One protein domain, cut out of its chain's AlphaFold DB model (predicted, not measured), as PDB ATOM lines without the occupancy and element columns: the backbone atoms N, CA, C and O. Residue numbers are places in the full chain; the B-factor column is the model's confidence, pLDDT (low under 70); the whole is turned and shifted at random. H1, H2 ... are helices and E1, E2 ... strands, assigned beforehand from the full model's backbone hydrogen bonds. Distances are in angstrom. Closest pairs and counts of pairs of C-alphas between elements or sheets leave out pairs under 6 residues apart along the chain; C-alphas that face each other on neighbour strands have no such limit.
ATOM      1  N   HIS A  10      57.774  37.495 -33.831       96.94
ATOM      2  CA  HIS A  10      57.528  38.724 -33.084       96.94
ATOM      3  C   HIS A  10      56.621  38.500 -31.864       96.94
ATOM      4  O   HIS A  10      56.930  38.961 -30.771       96.94
ATOM      5  N   GLU A  11      55.533  37.742 -32.031       97.81
ATOM      6  CA  GLU A  11      54.662  37.325 -30.926       97.81
ATOM      7  C   GLU A  11      55.465  36.612 -29.823       97.81
ATOM      8  O   GLU A  11      55.323  36.915 -28.636       97.81
ATOM      9  N   MET A  12      56.367  35.710 -30.215       96.88
ATOM     10  CA  MET A  12      57.213  34.966 -29.283       96.88
ATOM     11  C   MET A  12      58.233  35.846 -28.560       96.88
ATOM     12  O   MET A  12      58.438  35.683 -27.358       96.88
ATOM     13  N   GLU A  13      58.849  36.795 -29.265       97.44
ATOM     14  CA  GLU A  13      59.762  37.779 -28.676       97.44
ATOM     15  C   GLU A  13      59.047  38.651 -27.636       97.44
ATOM     16  O   GLU A  13      59.569  38.842 -26.536       97.44
ATOM     17  N   VAL A  14      57.836  39.126 -27.948       98.06
ATOM     18  CA  VAL A  14      57.018  39.938 -27.034       98.06
ATOM     19  C   VAL A  14      56.655  39.149 -25.776       98.06
ATOM     20  O   VAL A  14      56.873  39.634 -24.664       98.06
ATOM     21  N   ALA A  15      56.150  37.920 -25.926       98.00
ATOM     22  CA  ALA A  15      55.835  37.063 -24.784       98.00
ATOM     23  C   ALA A  15      57.082  36.795 -23.922       98.00
ATOM     24  O   ALA A  15      57.038  36.957 -22.702       98.00
ATOM     25  N   GLY A  16      58.212  36.456 -24.549       98.06
ATOM     26  CA  GLY A  16      59.478  36.222 -23.857       98.06
ATOM     27  C   GLY A  16      59.984  37.446 -23.088       98.06
ATOM     28  O   GLY A  16      60.409  37.304 -21.943       98.06
ATOM     29  N   ALA A  17      59.889  38.646 -23.670       98.38
ATOM     30  CA  ALA A  17      60.296  39.892 -23.021       98.38
ATOM     31  C   ALA A  17      59.460  40.193 -21.767       98.38
ATOM     32  O   ALA A  17      60.019  40.486 -20.710       98.38
ATOM     33  N   ILE A  18      58.134  40.033 -21.845       98.50
ATOM     34  CA  ILE A  18      57.236  40.236 -20.697       98.50
ATOM     35  C   ILE A  18      57.570  39.260 -19.564       98.50
ATOM     36  O   ILE A  18      57.625  39.645 -18.394       98.50
ATOM     37  N   LEU A  19      57.799  37.986 -19.895       98.25
ATOM     38  CA  LEU A  19      58.140  36.971 -18.898       98.25
ATOM     39  C   LEU A  19      59.530  37.212 -18.296       98.25
ATOM     40  O   LEU A  19      59.697  37.052 -17.087       98.25
ATOM     41  N   LEU A  20      60.497  37.661 -19.099       98.06
ATOM     42  CA  LEU A  20      61.822  38.051 -18.620       98.06
ATOM     43  C   LEU A  20      61.735  39.198 -17.611       98.06
ATOM     44  O   LEU A  20      62.320  39.100 -16.537       98.06
ATOM     45  N   GLU A  21      60.978  40.253 -17.915       97.50
ATOM     46  CA  GLU A  21      60.763  41.370 -16.987       97.50
ATOM     47  C   GLU A  21      60.035  40.925 -15.712       97.50
ATOM     48  O   GLU A  21      60.374  41.353 -14.610       97.50
ATOM     49  N   ARG A  22      59.043  40.037 -15.839       96.25
ATOM     50  CA  ARG A  22      58.246  39.555 -14.705       96.25
ATOM     51  C   ARG A  22      59.037  38.659 -13.752       96.25
ATOM     52  O   ARG A  22      58.811  38.715 -12.541       96.25
ATOM     53  N   TYR A  23      59.868  37.771 -14.289       96.31
ATOM     54  CA  TYR A  23      60.538  36.721 -13.520       96.31
ATOM     55  C   TYR A  23      62.039  36.956 -13.336       96.31
ATOM     56  O   TYR A  23      62.670  36.170 -12.631       96.31
ATOM     57  N   GLU A  24      62.589  38.015 -13.939       97.06
ATOM     58  CA  GLU A  24      64.015  38.382 -13.920       97.06
ATOM     59  C   GLU A  24      64.937  37.255 -14.424       97.06
ATOM     60  O   GLU A  24      66.114  37.165 -14.072       97.06
ATOM     61  N   LYS A  25      64.392  36.366 -15.259       96.50
ATOM     62  CA  LYS A  25      65.100  35.249 -15.886       96.50
ATOM     63  C   LYS A  25      64.422  34.860 -17.192       96.50
ATOM     64  O   LYS A  25      63.226  35.084 -17.369       96.50
ATOM     65  N   THR A  26      65.170  34.211 -18.073       95.88
ATOM     66  CA  THR A  26      64.591  33.585 -19.262       95.88
ATOM     67  C   THR A  26      63.641  32.468 -18.840       95.88
ATOM     68  O   THR A  26      64.040  31.556 -18.114       95.88
ATOM     69  N   VAL A  27      62.393  32.549 -19.300       96.88
ATOM     70  CA  VAL A  27      61.381  31.504 -19.123       96.88
ATOM     71  C   VAL A  27      61.344  30.646 -20.379       96.88
ATOM     72  O   VAL A  27      61.321  31.171 -21.493       96.88
ATOM     73  N   GLU A  28      61.359  29.328 -20.199       95.38
ATOM     74  CA  GLU A  28      61.207  28.386 -21.300       95.38
ATOM     75  C   GLU A  28      59.746  28.371 -21.757       95.38
ATOM     76  O   GLU A  28      58.834  28.061 -20.990       95.38
ATOM     77  N   LEU A  29      59.541  28.769 -23.010       96.69
ATOM     78  CA  LEU A  29      58.251  28.747 -23.675       96.69
ATOM     79  C   LEU A  29      58.140  27.455 -24.482       96.69
ATOM     80  O   LEU A  29      58.913  27.237 -25.416       96.69
ATOM     81  N   GLU A  30      57.165  26.620 -24.145       97.25
ATOM     82  CA  GLU A  30      56.879  25.388 -24.874       97.25
ATOM     83  C   GLU A  30      55.700  25.585 -25.826       97.25
ATOM     84  O   GLU A  30      54.725  26.285 -25.531       97.25
ATOM     85  N   PHE A  31      55.777  24.912 -26.970       96.38
ATOM     86  CA  PHE A  31      54.723  24.906 -27.971       96.38
ATOM     87  C   PHE A  31      53.942  23.605 -27.930       96.38
ATOM     88  O   PHE A  31      54.511  22.513 -27.958       96.38
ATOM     89  N   ALA A  32      52.624  23.738 -27.956       95.94
ATOM     90  CA  ALA A  32      51.701  22.625 -28.040       95.94
ATOM     91  C   ALA A  32      50.577  22.919 -29.042       95.94
ATOM     92  O   ALA A  32      50.453  24.013 -29.600       95.94
ATOM     93  N   GLN A  33      49.743  21.912 -29.266       96.00
ATOM     94  CA  GLN A  33      48.451  22.048 -29.926       96.00
ATOM     95  C   GLN A  33      47.391  21.596 -28.931       96.00
ATOM     96  O   GLN A  33      47.557  20.556 -28.294       96.00
ATOM     97  N   SER A  34      46.331  22.383 -28.798       95.50
ATOM     98  CA  SER A  34      45.211  22.058 -27.920       95.50
ATOM     99  C   SER A  34      43.919  22.078 -28.715       95.50
ATOM    100  O   SER A  34      43.692  22.995 -29.501       95.50
ATOM    101  N   GLU A  35      43.058  21.098 -28.473       95.25
ATOM    102  CA  GLU A  35      41.723  21.036 -29.062       95.25
ATOM    103  C   GLU A  35      40.748  21.862 -28.215       95.25
ATOM    104  O   GLU A  35      40.455  21.522 -27.064       95.25
ATOM    105  N   LEU A  36      40.246  22.970 -28.763       93.44
ATOM    106  CA  LEU A  36      39.336  23.875 -28.061       93.44
ATOM    107  C   LEU A  36      37.964  23.913 -28.715       93.44
ATOM    108  O   LEU A  36      37.818  23.977 -29.933       93.44
ATOM    109  N   ARG A  37      36.930  23.994 -27.877       93.38
ATOM    110  CA  ARG A  37      35.606  24.422 -28.318       93.38
ATOM    111  C   ARG A  37      35.546  25.948 -28.293       93.38
ATOM    112  O   ARG A  37      35.348  26.530 -27.230       93.38
ATOM    113  N   VAL A  46      38.490  22.702 -32.352       94.31
ATOM    114  CA  VAL A  46      39.438  23.376 -33.232       94.31
ATOM    115  C   VAL A  46      40.833  23.204 -32.653       94.31
ATOM    116  O   VAL A  46      41.048  23.491 -31.475       94.31
ATOM    117  N   ASP A  47      41.777  22.764 -33.482       95.50
ATOM    118  CA  ASP A  47      43.194  22.732 -33.129       95.50
ATOM    119  C   ASP A  47      43.745  24.158 -33.040       95.50
ATOM    120  O   ASP A  47      43.863  24.866 -34.046       95.50
ATOM    121  N   CYS A  48      44.097  24.577 -31.828       96.94
ATOM    122  CA  CYS A  48      44.680  25.881 -31.556       96.94
ATOM    123  C   CYS A  48      46.163  25.744 -31.191       96.94
ATOM    124  O   CYS A  48      46.503  25.033 -30.230       96.94
ATOM    125  N   PRO A  49      47.057  26.485 -31.872       98.00
ATOM    126  CA  PRO A  49      48.411  26.698 -31.392       98.00
ATOM    127  C   PRO A  49      48.387  27.207 -29.957       98.00
ATOM    128  O   PRO A  49      47.651  28.135 -29.614       98.00
ATOM    129  N   THR A  50      49.165  26.554 -29.104       98.31
ATOM    130  CA  THR A  50      49.185  26.815 -27.669       98.31
ATOM    131  C   THR A  50      50.597  27.143 -27.235       98.31
ATOM    132  O   THR A  50      51.527  26.385 -27.506       98.31
ATOM    133  N   LEU A  51      50.731  28.268 -26.546       98.19
ATOM    134  CA  LEU A  51      51.933  28.655 -25.836       98.19
ATOM    135  C   LEU A  51      51.782  28.251 -24.373       98.19
ATOM    136  O   LEU A  51      50.771  28.582 -23.752       98.19
ATOM    137  N   TYR A  52      52.769  27.549 -23.829       98.31
ATOM    138  CA  TYR A  52      52.762  27.071 -22.453       98.31
ATOM    139  C   TYR A  52      54.054  27.446 -21.731       98.31
ATOM    140  O   TYR A  52      55.131  27.447 -22.321       98.31
ATOM    141  N   TRP A  53      53.936  27.736 -20.437       98.19
ATOM    142  CA  TRP A  53      55.077  27.788 -19.530       98.19
ATOM    143  C   TRP A  53      54.651  27.450 -18.101       98.19
ATOM    144  O   TRP A  53      53.472  27.523 -17.734       98.19
ATOM    145  N   ASN A  54      55.628  27.093 -17.270       97.19
ATOM    146  CA  ASN A  54      55.431  26.878 -15.844       97.19
ATOM    147  C   ASN A  54      56.394  27.746 -15.045       97.19
ATOM    148  O   ASN A  54      57.604  27.656 -15.218       97.19
ATOM    149  N   GLU A  55      55.854  28.547 -14.134       96.31
ATOM    150  CA  GLU A  55      56.667  29.346 -13.228       96.31
ATOM    151  C   GLU A  55      56.039  29.408 -11.844       96.31
ATOM    152  O   GLU A  55      54.826  29.559 -11.689       96.31
ATOM    153  N   ARG A  56      56.886  29.294 -10.813       91.44
ATOM    154  CA  ARG A  56      56.481  29.342  -9.394       91.44
ATOM    155  C   ARG A  56      55.369  28.340  -9.028       91.44
ATOM    156  O   ARG A  56      54.570  28.592  -8.133       91.44
ATOM    157  N   GLY A  57      55.320  27.191  -9.710       92.19
ATOM    158  CA  GLY A  57      54.300  26.157  -9.495       92.19
ATOM    159  C   GLY A  57      52.937  26.468 -10.127       92.19
ATOM    160  O   GLY A  57      51.991  25.714  -9.914       92.19
ATOM    161  N   CYS A  58      52.837  27.546 -10.908       96.31
ATOM    162  CA  CYS A  58      51.670  27.887 -11.707       96.31
ATOM    163  C   CYS A  58      51.927  27.543 -13.177       96.31
ATOM    164  O   CYS A  58      52.960  27.898 -13.745       96.31
ATOM    165  N   HIS A  59      50.970  26.861 -13.793       97.44
ATOM    166  CA  HIS A  59      50.954  26.571 -15.218       97.44
ATOM    167  C   HIS A  59      50.193  27.668 -15.946       97.44
ATOM    168  O   HIS A  59      49.114  28.063 -15.505       97.44
ATOM    169  N   PHE A  60      50.730  28.125 -17.067       98.25
ATOM    170  CA  PHE A  60      50.121  29.142 -17.907       98.25
ATOM    171  C   PHE A  60      49.950  28.605 -19.317       98.25
ATOM    172  O   PHE A  60      50.816  27.900 -19.831       98.25
ATOM    173  N   VAL A  61      48.827  28.953 -19.933       97.94
ATOM    174  CA  VAL A  61      48.518  28.616 -21.318       97.94
ATOM    175  C   VAL A  61      47.933  29.830 -22.023       97.94
ATOM    176  O   VAL A  61      47.048  30.507 -21.497       97.94
ATOM    177  N   VAL A  62      48.413  30.095 -23.233       98.38
ATOM    178  CA  VAL A  62      47.803  31.049 -24.158       98.38
ATOM    179  C   VAL A  62      47.472  30.320 -25.449       98.38
ATOM    180  O   VAL A  62      48.347  29.765 -26.109       98.38
ATOM    181  N   PHE A  63      46.195  30.322 -25.805       98.06
ATOM    182  CA  PHE A  63      45.687  29.715 -27.028       98.06
ATOM    183  C   PHE A  63      45.564  30.781 -28.105       98.06
ATOM    184  O   PHE A  63      44.957  31.823 -27.857       98.06
ATOM    185  N   LYS A  64      46.075  30.505 -29.304       98.12
ATOM    186  CA  LYS A  64      45.780  31.296 -30.497       98.12
ATOM    187  C   LYS A  64      44.507  30.744 -31.134       98.12
ATOM    188  O   LYS A  64      44.495  29.612 -31.608       98.12
ATOM    189  N   THR A  65      43.423  31.511 -31.084       96.38
ATOM    190  CA  THR A  65      42.068  31.075 -31.488       96.38
ATOM    191  C   THR A  65      41.692  31.520 -32.899       96.38
ATOM    192  O   THR A  65      40.788  30.959 -33.513       96.38
ATOM    193  N   ALA A  66      42.414  32.500 -33.433       95.38
ATOM    194  CA  ALA A  66      42.344  32.999 -34.802       95.38
ATOM    195  C   ALA A  66      43.608  33.843 -35.090       95.38
ATOM    196  O   ALA A  66      44.414  34.073 -34.180       95.38
ATOM    197  N   PRO A  67      43.832  34.310 -36.335       95.25
ATOM    198  CA  PRO A  67      44.884  35.287 -36.611       95.25
ATOM    199  C   PRO A  67      44.752  36.498 -35.680       95.25
ATOM    200  O   PRO A  67      43.702  37.140 -35.649       95.25
ATOM    201  N   SER A  68      45.803  36.771 -34.904       95.25
ATOM    202  CA  SER A  68      45.828  37.837 -33.895       95.25
ATOM    203  C   SER A  68      44.670  37.779 -32.891       95.25
ATOM    204  O   SER A  68      44.124  38.813 -32.521       95.25
ATOM    205  N   ARG A  69      44.251  36.577 -32.472       97.69
ATOM    206  CA  ARG A  69      43.263  36.381 -31.402       97.69
ATOM    207  C   ARG A  69      43.771  35.392 -30.366       97.69
ATOM    208  O   ARG A  69      44.223  34.304 -30.731       97.69
ATOM    209  N   TYR A  70      43.682  35.770 -29.093       98.25
ATOM    210  CA  TYR A  70      44.314  35.037 -27.997       98.25
ATOM    211  C   TYR A  70      43.396  34.864 -26.796       98.25
ATOM    212  O   TYR A  70      42.677  35.785 -26.413       98.25
ATOM    213  N   ARG A  71      43.478  33.703 -26.144       97.69
ATOM    214  CA  ARG A  71      42.812  33.439 -24.862       97.69
ATOM    215  C   ARG A  71      43.825  32.916 -23.855       97.69
ATOM    216  O   ARG A  71      44.520  31.944 -24.142       97.69
ATOM    217  N   GLY A  72      43.903  33.545 -22.685       97.25
ATOM    218  CA  GLY A  72      44.856  33.197 -21.629       97.25
ATOM    219  C   GLY A  72      44.193  32.496 -20.448       97.25
ATOM    220  O   GLY A  72      43.144  32.935 -19.971       97.25
ATOM    221  N   GLN A  73      44.817  31.427 -19.952       97.31
ATOM    222  CA  GLN A  73      44.412  30.749 -18.722       97.31
ATOM    223  C   GLN A  73      45.632  30.359 -17.882       97.31
ATOM    224  O   GLN A  73      46.729  30.162 -18.402       97.31
ATOM    225  N   PHE A  74      45.438  30.224 -16.573       97.69
ATOM    226  CA  PHE A  74      46.441  29.679 -15.664       97.69
ATOM    227  C   PHE A  74      45.812  28.705 -14.671       97.69
ATOM    228  O   PHE A  74      44.615  28.764 -14.388       97.69
ATOM    229  N   PHE A  75      46.610  27.784 -14.140       96.00
ATOM    230  CA  PHE A  75      46.152  26.800 -13.168       96.00
ATOM    231  C   PHE A  75      47.298  26.279 -12.302       96.00
ATOM    232  O   PHE A  75      48.436  26.151 -12.741       96.00
ATOM    233  N   TYR A  76      46.976  25.899 -11.069       93.19
ATOM    234  CA  TYR A  76      47.895  25.166 -10.180       93.19
ATOM    235  C   TYR A  76      47.602  23.664 -10.172       93.19
ATOM    236  O   TYR A  76      48.433  22.843  -9.790       93.19
ATOM    237  N   ARG A  77      46.376  23.295 -10.558       90.44
ATOM    238  CA  ARG A  77      45.881  21.924 -10.683       90.44
ATOM    239  C   ARG A  77      44.896  21.891 -11.841       90.44
ATOM    240  O   ARG A  77      44.104  22.812 -11.980       90.44
ATOM    241  N   VAL A  78      44.869  20.801 -12.603       81.31
ATOM    242  CA  VAL A  78      44.049  20.673 -13.828       81.31
ATOM    243  C   VAL A  78      42.553  20.963 -13.609       81.31
ATOM    244  O   VAL A  78      41.873  21.431 -14.509       81.31
ATOM    245  N   ARG A  79      42.016  20.699 -12.410       85.44
ATOM    246  CA  ARG A  79      40.598  20.951 -12.084       85.44
ATOM    247  C   ARG A  79      40.299  22.391 -11.653       85.44
ATOM    248  O   ARG A  79      39.149  22.694 -11.354       85.44
ATOM    249  N   GLN A  80      41.315  23.241 -11.553       88.38
ATOM    250  CA  GLN A  80      41.223  24.586 -11.001       88.38
ATOM    251  C   GLN A  80      41.907  25.557 -11.961       88.38
ATOM    252  O   GLN A  80      43.055  25.958 -11.759       88.38
ATOM    253  N   THR A  81      41.177  25.879 -13.023       92.06
ATOM    254  CA  THR A  81      41.634  26.767 -14.089       92.06
ATOM    255  C   THR A  81      41.006  28.139 -13.947       92.06
ATOM    256  O   THR A  81      39.821  28.267 -13.637       92.06
ATOM    257  N   TYR A  82      41.810  29.161 -14.199       94.75
ATOM    258  CA  TYR A  82      41.446  30.561 -14.087       94.75
ATOM    259  C   TYR A  82      41.709  31.266 -15.410       94.75
ATOM    260  O   TYR A  82      42.753  31.067 -16.029       94.75
ATOM    261  N   GLY A  83      40.765  32.098 -15.836       93.50
ATOM    262  CA  GLY A  83      40.953  33.025 -16.947       93.50
ATOM    263  C   GLY A  83      41.289  34.427 -16.450       93.50
ATOM    264  O   GLY A  83      41.282  34.704 -15.251       93.50
ATOM    265  N   THR A  84      41.522  35.338 -17.386       91.75
ATOM    266  CA  THR A  84      41.763  36.757 -17.083       91.75
ATOM    267  C   THR A  84      40.481  37.569 -16.863       91.75
ATOM    268  O   THR A  84      40.551  38.732 -16.482       91.75
ATOM    269  N   GLY A  85      39.309  36.979 -17.130       91.25
ATOM    270  CA  GLY A  85      38.020  37.682 -17.181       91.25
ATOM    271  C   GLY A  85      37.738  38.369 -18.523       91.25
ATOM    272  O   GLY A  85      36.627  38.849 -18.732       91.25
ATOM    273  N   ILE A  86      38.706  38.374 -19.444       93.56
ATOM    274  CA  ILE A  86      38.538  38.807 -20.833       93.56
ATOM    275  C   ILE A  86      38.420  37.551 -21.694       93.56
ATOM    276  O   ILE A  86      39.239  36.640 -21.580       93.56
ATOM    277  N   GLU A  87      37.379  37.488 -22.527       91.44
ATOM    278  CA  GLU A  87      37.127  36.311 -23.363       91.44
ATOM    279  C   GLU A  87      38.233  36.112 -24.400       91.44
ATOM    280  O   GLU A  87      38.707  34.992 -24.574       91.44
ATOM    281  N   GLU A  88      38.641  37.190 -25.073       95.25
ATOM    282  CA  GLU A  88      39.614  37.149 -26.157       95.25
ATOM    283  C   GLU A  88      40.354  38.486 -26.289       95.25
ATOM    284  O   GLU A  88      39.762  39.556 -26.143       95.25
ATOM    285  N   TYR A  89      41.650  38.406 -26.573       98.06
ATOM    286  CA  TYR A  89      42.542  39.534 -26.825       98.06
ATOM    287  C   TYR A  89      42.903  39.601 -28.301       98.06
ATOM    288  O   TYR A  89      42.926  38.578 -28.986       98.06
ATOM    289  N   ASP A  90      43.232  40.794 -28.779       97.62
ATOM    290  CA  ASP A  90      43.699  41.050 -30.140       97.62
ATOM    291  C   ASP A  90      45.216  41.252 -30.253       97.62
ATOM    292  O   ASP A  90      45.779  41.184 -31.346       97.62
ATOM    293  N   ASP A  91      45.877  41.404 -29.107       97.88
ATOM    294  CA  ASP A  91      47.321  41.474 -28.951       97.88
ATOM    295  C   ASP A  91      47.824  40.409 -27.960       97.88
ATOM    296  O   ASP A  91      47.231  40.165 -26.902       97.88
ATOM    297  N   LEU A  92      48.929  39.740 -28.312       98.19
ATOM    298  CA  LEU A  92      49.500  38.687 -27.471       98.19
ATOM    299  C   LEU A  92      50.159  39.264 -26.215       98.19
ATOM    300  O   LEU A  92      50.074  38.653 -25.148       98.19
ATOM    301  N   GLY A  93      50.810  40.420 -26.335       98.25
ATOM    302  CA  GLY A  93      51.465  41.084 -25.218       98.25
ATOM    303  C   GLY A  93      50.462  41.439 -24.128       98.25
ATOM    304  O   GLY A  93      50.662  41.073 -22.970       98.25
ATOM    305  N   ASP A  94      49.335  42.043 -24.501       98.38
ATOM    306  CA  ASP A  94      48.247  42.368 -23.575       98.38
ATOM    307  C   ASP A  94      47.641  41.120 -22.925       98.38
ATOM    308  O   ASP A  94      47.377  41.116 -21.714       98.38
ATOM    309  N   CYS A  95      47.476  40.037 -23.694       98.50
ATOM    310  CA  CYS A  95      47.023  38.752 -23.167       98.50
ATOM    311  C   CYS A  95      47.987  38.217 -22.096       98.50
ATOM    312  O   CYS A  95      47.563  37.916 -20.978       98.50
ATOM    313  N   VAL A  96      49.285  38.117 -22.408       98.44
ATOM    314  CA  VAL A  96      50.313  37.577 -21.498       98.44
ATOM    315  C   VAL A  96      50.477  38.468 -20.267       98.44
ATOM    316  O   VAL A  96      50.475  37.971 -19.140       98.44
ATOM    317  N   LEU A  97      50.562  39.785 -20.459       98.31
ATOM    318  CA  LEU A  97      50.726  40.761 -19.386       98.31
ATOM    319  C   LEU A  97      49.541  40.743 -18.420       98.31
ATOM    320  O   LEU A  97      49.728  40.745 -17.201       98.31
ATOM    321  N   THR A  98      48.316  40.711 -18.948       98.25
ATOM    322  CA  THR A  98      47.124  40.628 -18.102       98.25
ATOM    323  C   THR A  98      47.077  39.291 -17.372       98.25
ATOM    324  O   THR A  98      46.794  39.265 -16.177       98.25
ATOM    325  N   LEU A  99      47.425  38.191 -18.045       98.12
ATOM    326  CA  LEU A  99      47.429  36.858 -17.452       98.12
ATOM    327  C   LEU A  99      48.355  36.758 -16.231       98.12
ATOM    328  O   LEU A  99      47.919  36.309 -15.170       98.12
ATOM    329  N   VAL A 100      49.598  37.238 -16.336       97.56
ATOM    330  CA  VAL A 100      50.541  37.217 -15.200       97.56
ATOM    331  C   VAL A 100      50.147  38.191 -14.083       97.56
ATOM    332  O   VAL A 100      50.434  37.934 -12.914       97.56
ATOM    333  N   ARG A 101      49.466  39.301 -14.406       97.00
ATOM    334  CA  ARG A 101      48.932  40.243 -13.404       97.00
ATOM    335  C   ARG A 101      47.786  39.622 -12.612       97.00
ATOM    336  O   ARG A 101      47.861  39.589 -11.388       97.00
ATOM    337  N   VAL A 102      46.787  39.070 -13.302       96.94
ATOM    338  CA  VAL A 102      45.632  38.412 -12.669       96.94
ATOM    339  C   VAL A 102      46.089  37.239 -11.806       96.94
ATOM    340  O   VAL A 102      45.617  37.079 -10.684       96.94
ATOM    341  N   GLN A 103      47.057  36.452 -12.280       96.31
ATOM    342  CA  GLN A 103      47.641  35.380 -11.482       96.31
ATOM    343  C   GLN A 103      48.325  35.910 -10.210       96.31
ATOM    344  O   GLN A 103      48.110  35.367  -9.127       96.31
ATOM    345  N   SER A 104      49.073  37.013 -10.306       95.12
ATOM    346  CA  SER A 104      49.682  37.670  -9.145       95.12
ATOM    347  C   SER A 104      48.654  38.135  -8.114       95.12
ATOM    348  O   SER A 104      48.921  38.085  -6.915       95.12
ATOM    349  N   ASP A 105      47.509  38.635  -8.571       95.06
ATOM    350  CA  ASP A 105      46.434  39.098  -7.694       95.06
ATOM    351  C   ASP A 105      45.705  37.919  -7.047       95.06
ATOM    352  O   ASP A 105      45.387  37.968  -5.859       95.06
ATOM    353  N   HIS A 106      45.540  36.816  -7.785       93.06
ATOM    354  CA  HIS A 106      45.037  35.562  -7.237       93.06
ATOM    355  C   HIS A 106      45.934  35.030  -6.107       93.06
ATOM    356  O   HIS A 106      45.425  34.659  -5.050       93.06
ATOM    357  N   GLU A 107      47.262  35.048  -6.278       92.19
ATOM    358  CA  GLU A 107      48.206  34.653  -5.220       92.19
ATOM    359  C   GLU A 107      48.076  35.514  -3.964       92.19
ATOM    360  O   GLU A 107      48.079  34.982  -2.853       92.19
ATOM    361  N   ARG A 108      47.925  36.835  -4.126       91.94
ATOM    362  CA  ARG A 108      47.736  37.764  -3.001       91.94
ATOM    363  C   ARG A 108      46.441  37.473  -2.250       91.94
ATOM    364  O   ARG A 108      46.477  37.341  -1.030       91.94
ATOM    365  N   ALA A 109      45.333  37.305  -2.969       89.56
ATOM    366  CA  ALA A 109      44.038  37.001  -2.366       89.56
ATOM    367  C   ALA A 109      44.060  35.665  -1.598       89.56
ATOM    368  O   ALA A 109      43.580  35.586  -0.470       89.56
ATOM    369  N   GLN A 110      44.679  34.630  -2.174       81.88
ATOM    370  CA  GLN A 110      44.810  33.313  -1.538       81.88
ATOM    371  C   GLN A 110      45.796  33.297  -0.358       81.88
ATOM    372  O   GLN A 110      45.639  32.492   0.561       81.88
ATOM    373  N   GLY A 111      46.823  34.151  -0.371       71.81
ATOM    374  CA  GLY A 111      47.717  34.347   0.773       71.81
ATOM    375  C   GLY A 111      46.984  34.970   1.962       71.81
ATOM    376  O   GLY A 111      47.059  34.446   3.070       71.81
ATOM    377  N   GLN A 112      46.182  36.008   1.704       59.91
ATOM    378  CA  GLN A 112      45.420  36.728   2.731       59.91
ATOM    379  C   GLN A 112      44.338  35.867   3.411       59.91
ATOM    380  O   GLN A 112      44.111  36.009   4.613       59.91
ATOM    381  N   GLU A 113      43.705  34.934   2.690       57.72
ATOM    382  CA  GLU A 113      42.747  33.976   3.272       57.72
ATOM    383  C   GLU A 113      43.396  32.994   4.262       57.72
ATOM    384  O   GLU A 113      42.732  32.534   5.190       57.72
ATOM    385  N   LYS A 114      44.689  32.680   4.112       50.38
ATOM    386  CA  LYS A 114      45.410  31.766   5.018       50.38
ATOM    387  C   LYS A 114      45.942  32.449   6.280       50.38
ATOM    388  O   LYS A 114      46.303  31.754   7.226       50.38
ATOM    389  N   GLU A 115      45.996  33.779   6.290       48.88
ATOM    390  CA  GLU A 115      46.485  34.601   7.404       48.88
ATOM    391  C   GLU A 115      45.354  35.207   8.256       48.88
ATOM    392  O   GLU A 115      45.629  35.945   9.203       48.88
ATOM    393  N   SER A 116      44.086  34.892   7.960       35.53
ATOM    394  CA  SER A 116      42.953  35.257   8.820       35.53
ATOM    395  C   SER A 116      42.829  34.256   9.989       35.53
ATOM    396  O   SER A 116      42.650  33.068   9.718       35.53
TER     397      SER A 116
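AT A GLANCE: This is residues 10 to 37 and 46 to 116 of the 117 residues of an uncharacterized protein of Chromatiales bacterium 21-64-14 (UniProt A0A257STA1). A strongly twisted five-stranded sheet has one long helix, H2, packed along one face, while H1 sits beside the first turns of H2 and grazes the sheet. Residues 108 to 116, of which 108 to 114 belong to H2, stick out beyond the body. The printed part has 99 residues, in the order H1 E1 E2 E3 E4 E5 H2; the sheet, E1 - E2 - E3 - E4 - E5, is antiparallel. The class is mixed, and the whole is compact, with a radius of gyration of the C-alphas of 13.5 A and spans of 45 by 31 by 20 A.

IN THESE COORDINATES: The strands are E1, residues 30 to 36, 17.9 A; E2, 46 to 55, 27.1 A; E3, 58 to 66, 25.4 A; E4, 69 to 77, 25.4 A; and E5, 80 to 83, 10.3 A. H1, residues 10 to 23, spans 19.9 A from C-alpha 10 at (57.528, 38.724, -33.084). H2, residues 92 to 114, spans 33.5 A and ends with C-alpha 114 at (45.410, 31.766, 5.018).

HOW THE PARTS SIT: E2 to E5 form a meander, each strand the antiparallel neighbour of the one before. Within hydrogen-bond range are N 32 and O 50 of E1 and E2, 2.9 A; N 51 and O 62 of E2 and E3, 2.8 A; N 61 and O 73 of E3 and E4, 2.9 A; N 82 and O 74 of E4 and E5, 2.8 A. E2 bends by 53 degrees at residue 49. H2 on one face of the sheet makes two layers; its height over the sheet is 8.3 A. It runs along the strands, at 25 degrees to E4 on the local plane, over E4 and only just over E3, on which 3 of its C-alphas fall. The closest C-alphas of E4 and H2, Gly 72 and Leu 99, are 6.1 A apart. With residues 92 to 97 alone, H2 touches H1 at a shallow tilt of 26 degrees, the same way; the closest C-alphas, Val 14 and Gly 93, are 6.0 A apart. H1 only grazes the sheet, with 5 pairs of C-alphas within 10 A. O i to N i+4 pairs are within hydrogen-bond range throughout H1 and in 18 of 19 in H2.

THE WHOLE: The C-alphas of Pro 67 and Ser 116, the two farthest apart, are 45.5 A apart. Residues 38 to 45 are not printed; C-alphas 37 and 46 are 6.3 A apart across the cut. Of the links printed whole, none is long. Residues 112 to 116 have pLDDT under 70.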